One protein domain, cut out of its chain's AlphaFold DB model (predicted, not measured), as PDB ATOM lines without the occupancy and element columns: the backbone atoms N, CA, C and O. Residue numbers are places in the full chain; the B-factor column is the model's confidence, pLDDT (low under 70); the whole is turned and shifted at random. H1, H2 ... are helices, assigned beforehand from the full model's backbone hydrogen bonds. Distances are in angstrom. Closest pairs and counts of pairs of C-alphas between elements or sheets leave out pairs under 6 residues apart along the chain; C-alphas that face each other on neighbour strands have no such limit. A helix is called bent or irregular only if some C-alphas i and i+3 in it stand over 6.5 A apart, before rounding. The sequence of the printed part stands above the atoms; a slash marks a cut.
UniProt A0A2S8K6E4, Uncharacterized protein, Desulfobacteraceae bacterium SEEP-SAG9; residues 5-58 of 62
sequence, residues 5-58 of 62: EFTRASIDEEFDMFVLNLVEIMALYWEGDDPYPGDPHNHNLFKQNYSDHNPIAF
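Overview. This is residues 5 to 58 of the 62 residues of an uncharacterized protein of Desulfobacteraceae bacterium SEEP-SAG9 (UniProt A0A2S8K6E4). With little regular structure, this is a rod-like loop of chain: H1 sticks out at one end, two nearly extended stretches run back to back antiparallel where residues 18 to 19 pair with 56 to 57, and H2, H3 and the link between them make a loose head at the other end. The printed part has 54 residues, with three short named helices in the order H1, H2, H3 and no named strand; the class is all helix, though only 16 residues are in named elements. It is extended, with a radius of gyration of the C-alphas of 15.5 A and spans of 48 by 21 by 14 A.

Along the chain. H1, residues 5 to 10, is 9.2 A long and begins at C-alpha 5 (-1.261, 68.430, 19.272). H2, residues 22 to 27, is 8.6 A long. H3, residues 43 to 46, is 5.3 A long and ends at C-alpha 46 (21.134, 36.745, 22.673).

Arrangement. H1 stands free and is apart from H2 and H3; H2 and H3 are apart too. H1 is neither bent nor irregular, but only just: C-alphas 5 and 8 are 6.2 A apart. Every O i to N i+4 pair is within hydrogen-bond range in H2, 1 of 2 in H1; H3 is too short for one.

Size, cuts and confidence. The C-alphas of Glu 5 and Asp 33, the two farthest apart, are 49.9 A apart. The printed part has no cut. Both links are long, with 11 and 15 residues. Residue 6 is under pLDDT 70.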
ATOM      1  N   GLU A   5      -0.552  67.624  20.268       70.94
ATOM      2  CA  GLU A   5      -1.261  68.430  19.272       70.94
ATOM      3  C   GLU A   5      -0.769  68.206  17.832       70.94
ATOM      4  O   GLU A   5      -1.566  68.279  16.899       70.94
ATOM      5  N   PHE A   6       0.508  67.858  17.640       69.75
ATOM      6  CA  PHE A   6       1.050  67.502  16.322       69.75
ATOM      7  C   PHE A   6       0.911  66.004  16.029       69.75
ATOM      8  O   PHE A   6       0.853  65.597  14.870       69.75
ATOM      9  N   THR A   7       0.818  65.178  17.071       70.12
ATOM     10  CA  THR A   7       0.774  63.718  16.951       70.12
ATOM     11  C   THR A   7      -0.539  63.232  16.349       70.12
ATOM     12  O   THR A   7      -0.512  62.470  15.389       70.12
ATOM     13  N   ARG A   8      -1.693  63.708  16.838       71.81
ATOM     14  CA  ARG A   8      -3.010  63.246  16.346       71.81
ATOM     15  C   ARG A   8      -3.275  63.597  14.883       71.81
ATOM     16  O   ARG A   8      -3.927  62.847  14.157       71.81
ATOM     17  N   ALA A   9      -2.778  64.755  14.452       71.88
ATOM     18  CA  ALA A   9      -2.902  65.202  13.069       71.88
ATOM     19  C   ALA A   9      -1.995  64.407  12.115       71.88
ATOM     20  O   ALA A   9      -2.332  64.274  10.945       71.88
ATOM     21  N   SER A  10      -0.879  63.865  12.614       75.12
ATOM     22  CA  SER A  10       0.164  63.255  11.779       75.12
ATOM     23  C   SER A  10       0.159  61.729  11.811       75.12
ATOM     24  O   SER A  10       0.558  61.116  10.831       75.12
ATOM     25  N   ILE A  11      -0.264  61.099  12.909       80.69
ATOM     26  CA  ILE A  11      -0.296  59.637  13.040       80.69
ATOM     27  C   ILE A  11      -1.666  59.109  12.626       80.69
ATOM     28  O   ILE A  11      -2.708  59.660  12.994       80.69
ATOM     29  N   ASP A  12      -1.644  58.042  11.837       83.44
ATOM     30  CA  ASP A  12      -2.818  57.284  11.442       83.44
ATOM     31  C   ASP A  12      -3.290  56.394  12.600       83.44
ATOM     32  O   ASP A  12      -2.698  55.354  12.881       83.44
ATOM     33  N   GLU A  13      -4.340  56.834  13.294       81.12
ATOM     34  CA  GLU A  13      -4.935  56.093  14.412       81.12
ATOM     35  C   GLU A  13      -5.777  54.891  13.935       81.12
ATOM     36  O   GLU A  13      -6.080  54.022  14.746       81.12
ATOM     37  N   GLU A  14      -6.128  54.801  12.641       83.81
ATOM     38  CA  GLU A  14      -6.846  53.645  12.077       83.81
ATOM     39  C   GLU A  14      -5.902  52.484  11.754       83.81
ATOM     40  O   GLU A  14      -6.301  51.324  11.827       83.81
ATOM     41  N   PHE A  15      -4.647  52.790  11.402       80.12
ATOM     42  CA  PHE A  15      -3.613  51.779  11.176       80.12
ATOM     43  C   PHE A  15      -3.214  51.052  12.470       80.12
ATOM     44  O   PHE A  15      -2.736  49.929  12.386       80.12
ATOM     45  N   ASP A  16      -3.461  51.657  13.637       71.81
ATOM     46  CA  ASP A  16      -3.017  51.202  14.960       71.81
ATOM     47  C   ASP A  16      -1.479  51.037  15.068       71.81
ATOM     48  O   ASP A  16      -0.734  51.029  14.085       71.81
ATOM     49  N   MET A  17      -0.953  51.005  16.289       83.12
ATOM     50  CA  MET A  17       0.484  50.876  16.540       83.12
ATOM     51  C   MET A  17       0.847  49.413  16.805       83.12
ATOM     52  O   MET A  17       0.353  48.819  17.762       83.12
ATOM     53  N   PHE A  18       1.777  48.846  16.031       88.00
ATOM     54  CA  PHE A  18       2.198  47.451  16.202       88.00
ATOM     55  C   PHE A  18       3.600  47.340  16.786       88.00
ATOM     56  O   PHE A  18       4.535  47.998  16.328       88.00
ATOM     57  N   VAL A  19       3.761  46.449  17.761       90.75
ATOM     58  CA  VAL A  19       5.074  46.012  18.245       90.75
ATOM     59  C   VAL A  19       5.496  44.796  17.425       90.75
ATOM     60  O   VAL A  19       4.797  43.785  17.404       90.75
ATOM     61  N   LEU A  20       6.632  44.895  16.742       90.38
ATOM     62  CA  LEU A  20       7.182  43.823  15.921       90.38
ATOM     63  C   LEU A  20       8.106  42.947  16.767       90.38
ATOM     64  O   LEU A  20       9.068  43.457  17.343       90.38
ATOM     65  N   ASN A  21       7.851  41.636  16.812       91.31
ATOM     66  CA  ASN A  21       8.785  40.683  17.410       91.31
ATOM     67  C   ASN A  21       9.984  40.500  16.472       91.31
ATOM     68  O   ASN A  21       9.948  39.702  15.533       91.31
ATOM     69  N   LEU A  22      11.035  41.286  16.700       88.75
ATOM     70  CA  LEU A  22      12.183  41.313  15.798       88.75
ATOM     71  C   LEU A  22      12.923  39.977  15.775       88.75
ATOM     72  O   LEU A  22      13.403  39.576  14.721       88.75
ATOM     73  N   VAL A  23      12.981  39.276  16.908       91.56
ATOM     74  CA  VAL A  23      13.632  37.964  17.007       91.56
ATOM     75  C   VAL A  23      12.935  36.963  16.082       91.56
ATOM     76  O   VAL A  23      13.580  36.323  15.259       91.56
ATOM     77  N   GLU A  24      11.607  36.882  16.124       92.25
ATOM     78  CA  GLU A  24      10.859  35.985  15.231       92.25
ATOM     79  C   GLU A  24      10.993  36.378  13.755       92.25
ATOM     80  O   GLU A  24      11.197  35.517  12.901       92.25
ATOM     81  N   ILE A  25      10.922  37.676  13.441       92.06
ATOM     82  CA  ILE A  25      11.049  38.161  12.060       92.06
ATOM     83  C   ILE A  25      12.424  37.809  11.488       92.06
ATOM     84  O   ILE A  25      12.519  37.362  10.347       92.06
ATOM     85  N   MET A  26      13.488  37.992  12.273       90.81
ATOM     86  CA  MET A  26      14.857  37.747  11.825       90.81
ATOM     87  C   MET A  26      15.178  36.260  11.648       90.81
ATOM     88  O   MET A  26      16.082  35.948  10.877       90.81
ATOM     89  N   ALA A  27      14.433  35.350  12.281       93.38
ATOM     90  CA  ALA A  27      14.599  33.909  12.078       93.38
ATOM     91  C   ALA A  27      14.423  33.505  10.602       93.38
ATOM     92  O   ALA A  27      15.134  32.635  10.108       93.38
ATOM     93  N   LEU A  28      13.522  34.181   9.877       94.31
ATOM     94  CA  LEU A  28      13.267  33.935   8.451       94.31
ATOM     95  C   LEU A  28      14.440  34.331   7.542       94.31
ATOM     96  O   LEU A  28      14.516  33.863   6.410       94.31
ATOM     97  N   TYR A  29      15.322  35.202   8.027       93.50
ATOM     98  CA  TYR A  29      16.468  35.735   7.289       93.50
ATOM     99  C   TYR A  29      17.797  35.193   7.824       93.50
ATOM    100  O   TYR A  29      18.856  35.745   7.533       93.50
ATOM    101  N   TRP A  30      17.757  34.153   8.659       92.88
ATOM    102  CA  TRP A  30      18.965  33.549   9.197       92.88
ATOM    103  C   TRP A  30      19.653  32.681   8.140       92.88
ATOM    104  O   TRP A  30      19.107  31.672   7.702       92.88
ATOM    105  N   GLU A  31      20.868  33.073   7.762       94.94
ATOM    106  CA  GLU A  31      21.692  32.381   6.760       94.94
ATOM    107  C   GLU A  31      22.952  31.737   7.371       94.94
ATOM    108  O   GLU A  31      23.854  31.325   6.646       94.94
ATOM    109  N   GLY A  32      23.057  31.684   8.704       89.94
ATOM    110  CA  GLY A  32      24.206  31.085   9.384       89.94
ATOM    111  C   GLY A  32      24.185  29.555   9.352       89.94
ATOM    112  O   GLY A  32      23.120  28.942   9.313       89.94
ATOM    113  N   ASP A  33      25.370  28.945   9.431       93.88
ATOM    114  CA  ASP A  33      25.526  27.482   9.470       93.88
ATOM    115  C   ASP A  33      25.036  26.860  10.798       93.88
ATOM    116  O   ASP A  33      24.691  25.678  10.853       93.88
ATOM    117  N   ASP A  34      24.996  27.655  11.871       91.62
ATOM    118  CA  ASP A  34      24.526  27.257  13.200       91.62
ATOM    119  C   ASP A  34      23.002  27.436  13.361       91.62
ATOM    120  O   ASP A  34      22.384  28.216  12.630       91.62
ATOM    121  N   PRO A  35      22.364  26.777  14.352       93.12
ATOM    122  CA  PRO A  35      20.966  27.035  14.693       93.12
ATOM    123  C   PRO A  35      20.698  28.513  14.993       93.12
ATOM    124  O   PRO A  35      21.544  29.207  15.564       93.12
ATOM    125  N   TYR A  36      19.495  28.983  14.654       93.38
ATOM    126  CA  TYR A  36      19.114  30.371  14.894       93.38
ATOM    127  C   TYR A  36      19.237  30.712  16.392       93.38
ATOM    128  O   TYR A  36      18.567  30.090  17.217       93.38
ATOM    129  N   PRO A  37      20.039  31.723  16.778       91.25
ATOM    130  CA  PRO A  37      20.316  32.012  18.188       91.25
ATOM    131  C   PRO A  37      19.083  32.470  18.979       91.25
ATOM    132  O   PRO A  37      19.131  32.528  20.209       91.25
ATOM    133  N   GLY A  38      17.994  32.830  18.295       91.25
ATOM    134  CA  GLY A  38      16.734  33.214  18.920       91.25
ATOM    135  C   GLY A  38      15.808  32.045  19.261       91.25
ATOM    136  O   GLY A  38      14.752  32.314  19.824       91.25
ATOM    137  N   ASP A  39      16.175  30.789  18.973       89.88
ATOM    138  CA  ASP A  39      15.361  29.610  19.304       89.88
ATOM    139  C   ASP A  39      16.202  28.444  19.887       89.88
ATOM    140  O   ASP A  39      16.992  27.836  19.162       89.88
ATOM    141  N   PRO A  40      16.064  28.100  21.188       90.19
ATOM    142  CA  PRO A  40      15.180  28.720  22.177       90.19
ATOM    143  C   PRO A  40      15.682  30.105  22.610       90.19
ATOM    144  O   PRO A  40      16.870  30.304  22.874       90.19
ATOM    145  N   HIS A  41      14.766  31.064  22.752       88.69
ATOM    146  CA  HIS A  41      15.143  32.438  23.078       88.69
ATOM    147  C   HIS A  41      15.693  32.571  24.509       88.69
ATOM    148  O   HIS A  41      14.968  32.416  25.495       88.69
ATOM    149  N   ASN A  42      16.973  32.934  24.630       90.88
ATOM    150  CA  ASN A  42      17.594  33.338  25.890       90.88
ATOM    151  C   ASN A  42      18.042  34.801  25.818       90.88
ATOM    152  O   ASN A  42      19.123  35.099  25.309       90.88
ATOM    153  N   HIS A  43      17.238  35.691  26.404       88.69
ATOM    154  CA  HIS A  43      17.461  37.142  26.438       88.69
ATOM    155  C   HIS A  43      18.909  37.537  26.780       88.69
ATOM    156  O   HIS A  43      19.533  38.340  26.091       88.69
ATOM    157  N   ASN A  44      19.491  36.952  27.835       90.69
ATOM    158  CA  ASN A  44      20.818  37.355  28.307       90.69
ATOM    159  C   ASN A  44      21.963  36.880  27.409       90.69
ATOM    160  O   ASN A  44      23.002  37.535  27.383       90.69
ATOM    161  N   LEU A  45      21.808  35.748  26.721       89.25
ATOM    162  CA  LEU A  45      22.809  35.254  25.771       89.25
ATOM    163  C   LEU A  45      22.669  35.954  24.421       89.25
ATOM    164  O   LEU A  45      23.663  36.384  23.843       89.25
ATOM    165  N   PHE A  46      21.433  36.122  23.953       91.00
ATOM    166  CA  PHE A  46      21.134  36.745  22.673       91.00
ATOM    167  C   PHE A  46      21.646  38.189  22.625       91.00
ATOM    168  O   PHE A  46      22.393  38.545  21.712       91.00
ATOM    169  N   LYS A  47      21.366  38.983  23.673       90.88
ATOM    170  CA  LYS A  47      21.742  40.406  23.737       90.88
ATOM    171  C   LYS A  47      23.243  40.699  23.805       90.88
ATOM    172  O   LYS A  47      23.641  41.859  23.745       90.88
ATOM    173  N   GLN A  48      24.080  39.674  23.979       91.75
ATOM    174  CA  GLN A  48      25.537  39.839  23.927       91.75
ATOM    175  C   GLN A  48      26.017  40.107  22.502       91.75
ATOM    176  O   GLN A  48      27.000  40.820  22.321       91.75
ATOM    177  N   ASN A  49      25.319  39.544  21.511       89.25
ATOM    178  CA  ASN A  49      25.739  39.565  20.110       89.25
ATOM    179  C   ASN A  49      24.700  40.213  19.184       89.25
ATOM    180  O   ASN A  49      25.064  40.761  18.148       89.25
ATOM    181  N   TYR A  50      23.416  40.172  19.548       88.94
ATOM    182  CA  TYR A  50      22.299  40.588  18.701       88.94
ATOM    183  C   TYR A  50      21.346  41.513  19.461       88.94
ATOM    184  O   TYR A  50      21.261  41.462  20.681       88.94
ATOM    185  N   SER A  51      20.602  42.365  18.754       85.38
ATOM    186  CA  SER A  51      19.552  43.179  19.382       85.38
ATOM    187  C   SER A  51      18.245  42.396  19.451       85.38
ATOM    188  O   SER A  51      17.785  41.885  18.436       85.38
ATOM    189  N   ASP A  52      17.618  42.371  20.622       86.12
ATOM    190  CA  ASP A  52      16.274  41.829  20.862       86.12
ATOM    191  C   ASP A  52      15.233  42.922  21.151       86.12
ATOM    192  O   ASP A  52      14.139  42.653  21.646       86.12
ATOM    193  N   HIS A  53      15.558  44.179  20.837       88.00
ATOM    194  CA  HIS A  53      14.595  45.269  20.921       88.00
ATOM    195  C   HIS A  53      13.501  45.081  19.877       88.00
ATOM    196  O   HIS A  53      13.802  44.892  18.701       88.00
ATOM    197  N   ASN A  54      12.247  45.221  20.304       88.81
ATOM    198  CA  ASN A  54      11.081  45.138  19.433       88.81
ATOM    199  C   ASN A  54      10.762  46.513  18.818       88.81
ATOM    200  O   ASN A  54      10.361  47.424  19.553       88.81
ATOM    201  N   PRO A  55      10.936  46.699  17.495       90.75
ATOM    202  CA  PRO A  55      10.563  47.925  16.814       90.75
ATOM    203  C   PRO A  55       9.059  48.158  16.885       90.75
ATOM    204  O   PRO A  55       8.260  47.224  16.959       90.75
ATOM    205  N   ILE A  56       8.681  49.427  16.793       90.94
ATOM    206  CA  ILE A  56       7.287  49.847  16.730       90.94
ATOM    207  C   ILE A  56       7.005  50.349  15.317       90.94
ATOM    208  O   ILE A  56       7.678  51.262  14.838       90.94
ATOM    209  N   ALA A  57       6.004  49.765  14.666       89.88
ATOM    210  CA  ALA A  57       5.483  50.224  13.389       89.88
ATOM    211  C   ALA A  57       4.259  51.121  13.612       89.88
ATOM    212  O   ALA A  57       3.330  50.759  14.332       89.88
ATOM    213  N   PHE A  58       4.262  52.286  12.969       88.81
ATOM    214  CA  PHE A  58       3.124  53.199  12.891       88.81
ATOM    215  C   PHE A  58       3.116  53.871  11.515       88.81
ATOM    216  O   PHE A  58       4.157  53.965  10.858       88.81
TER     217      PHE A  58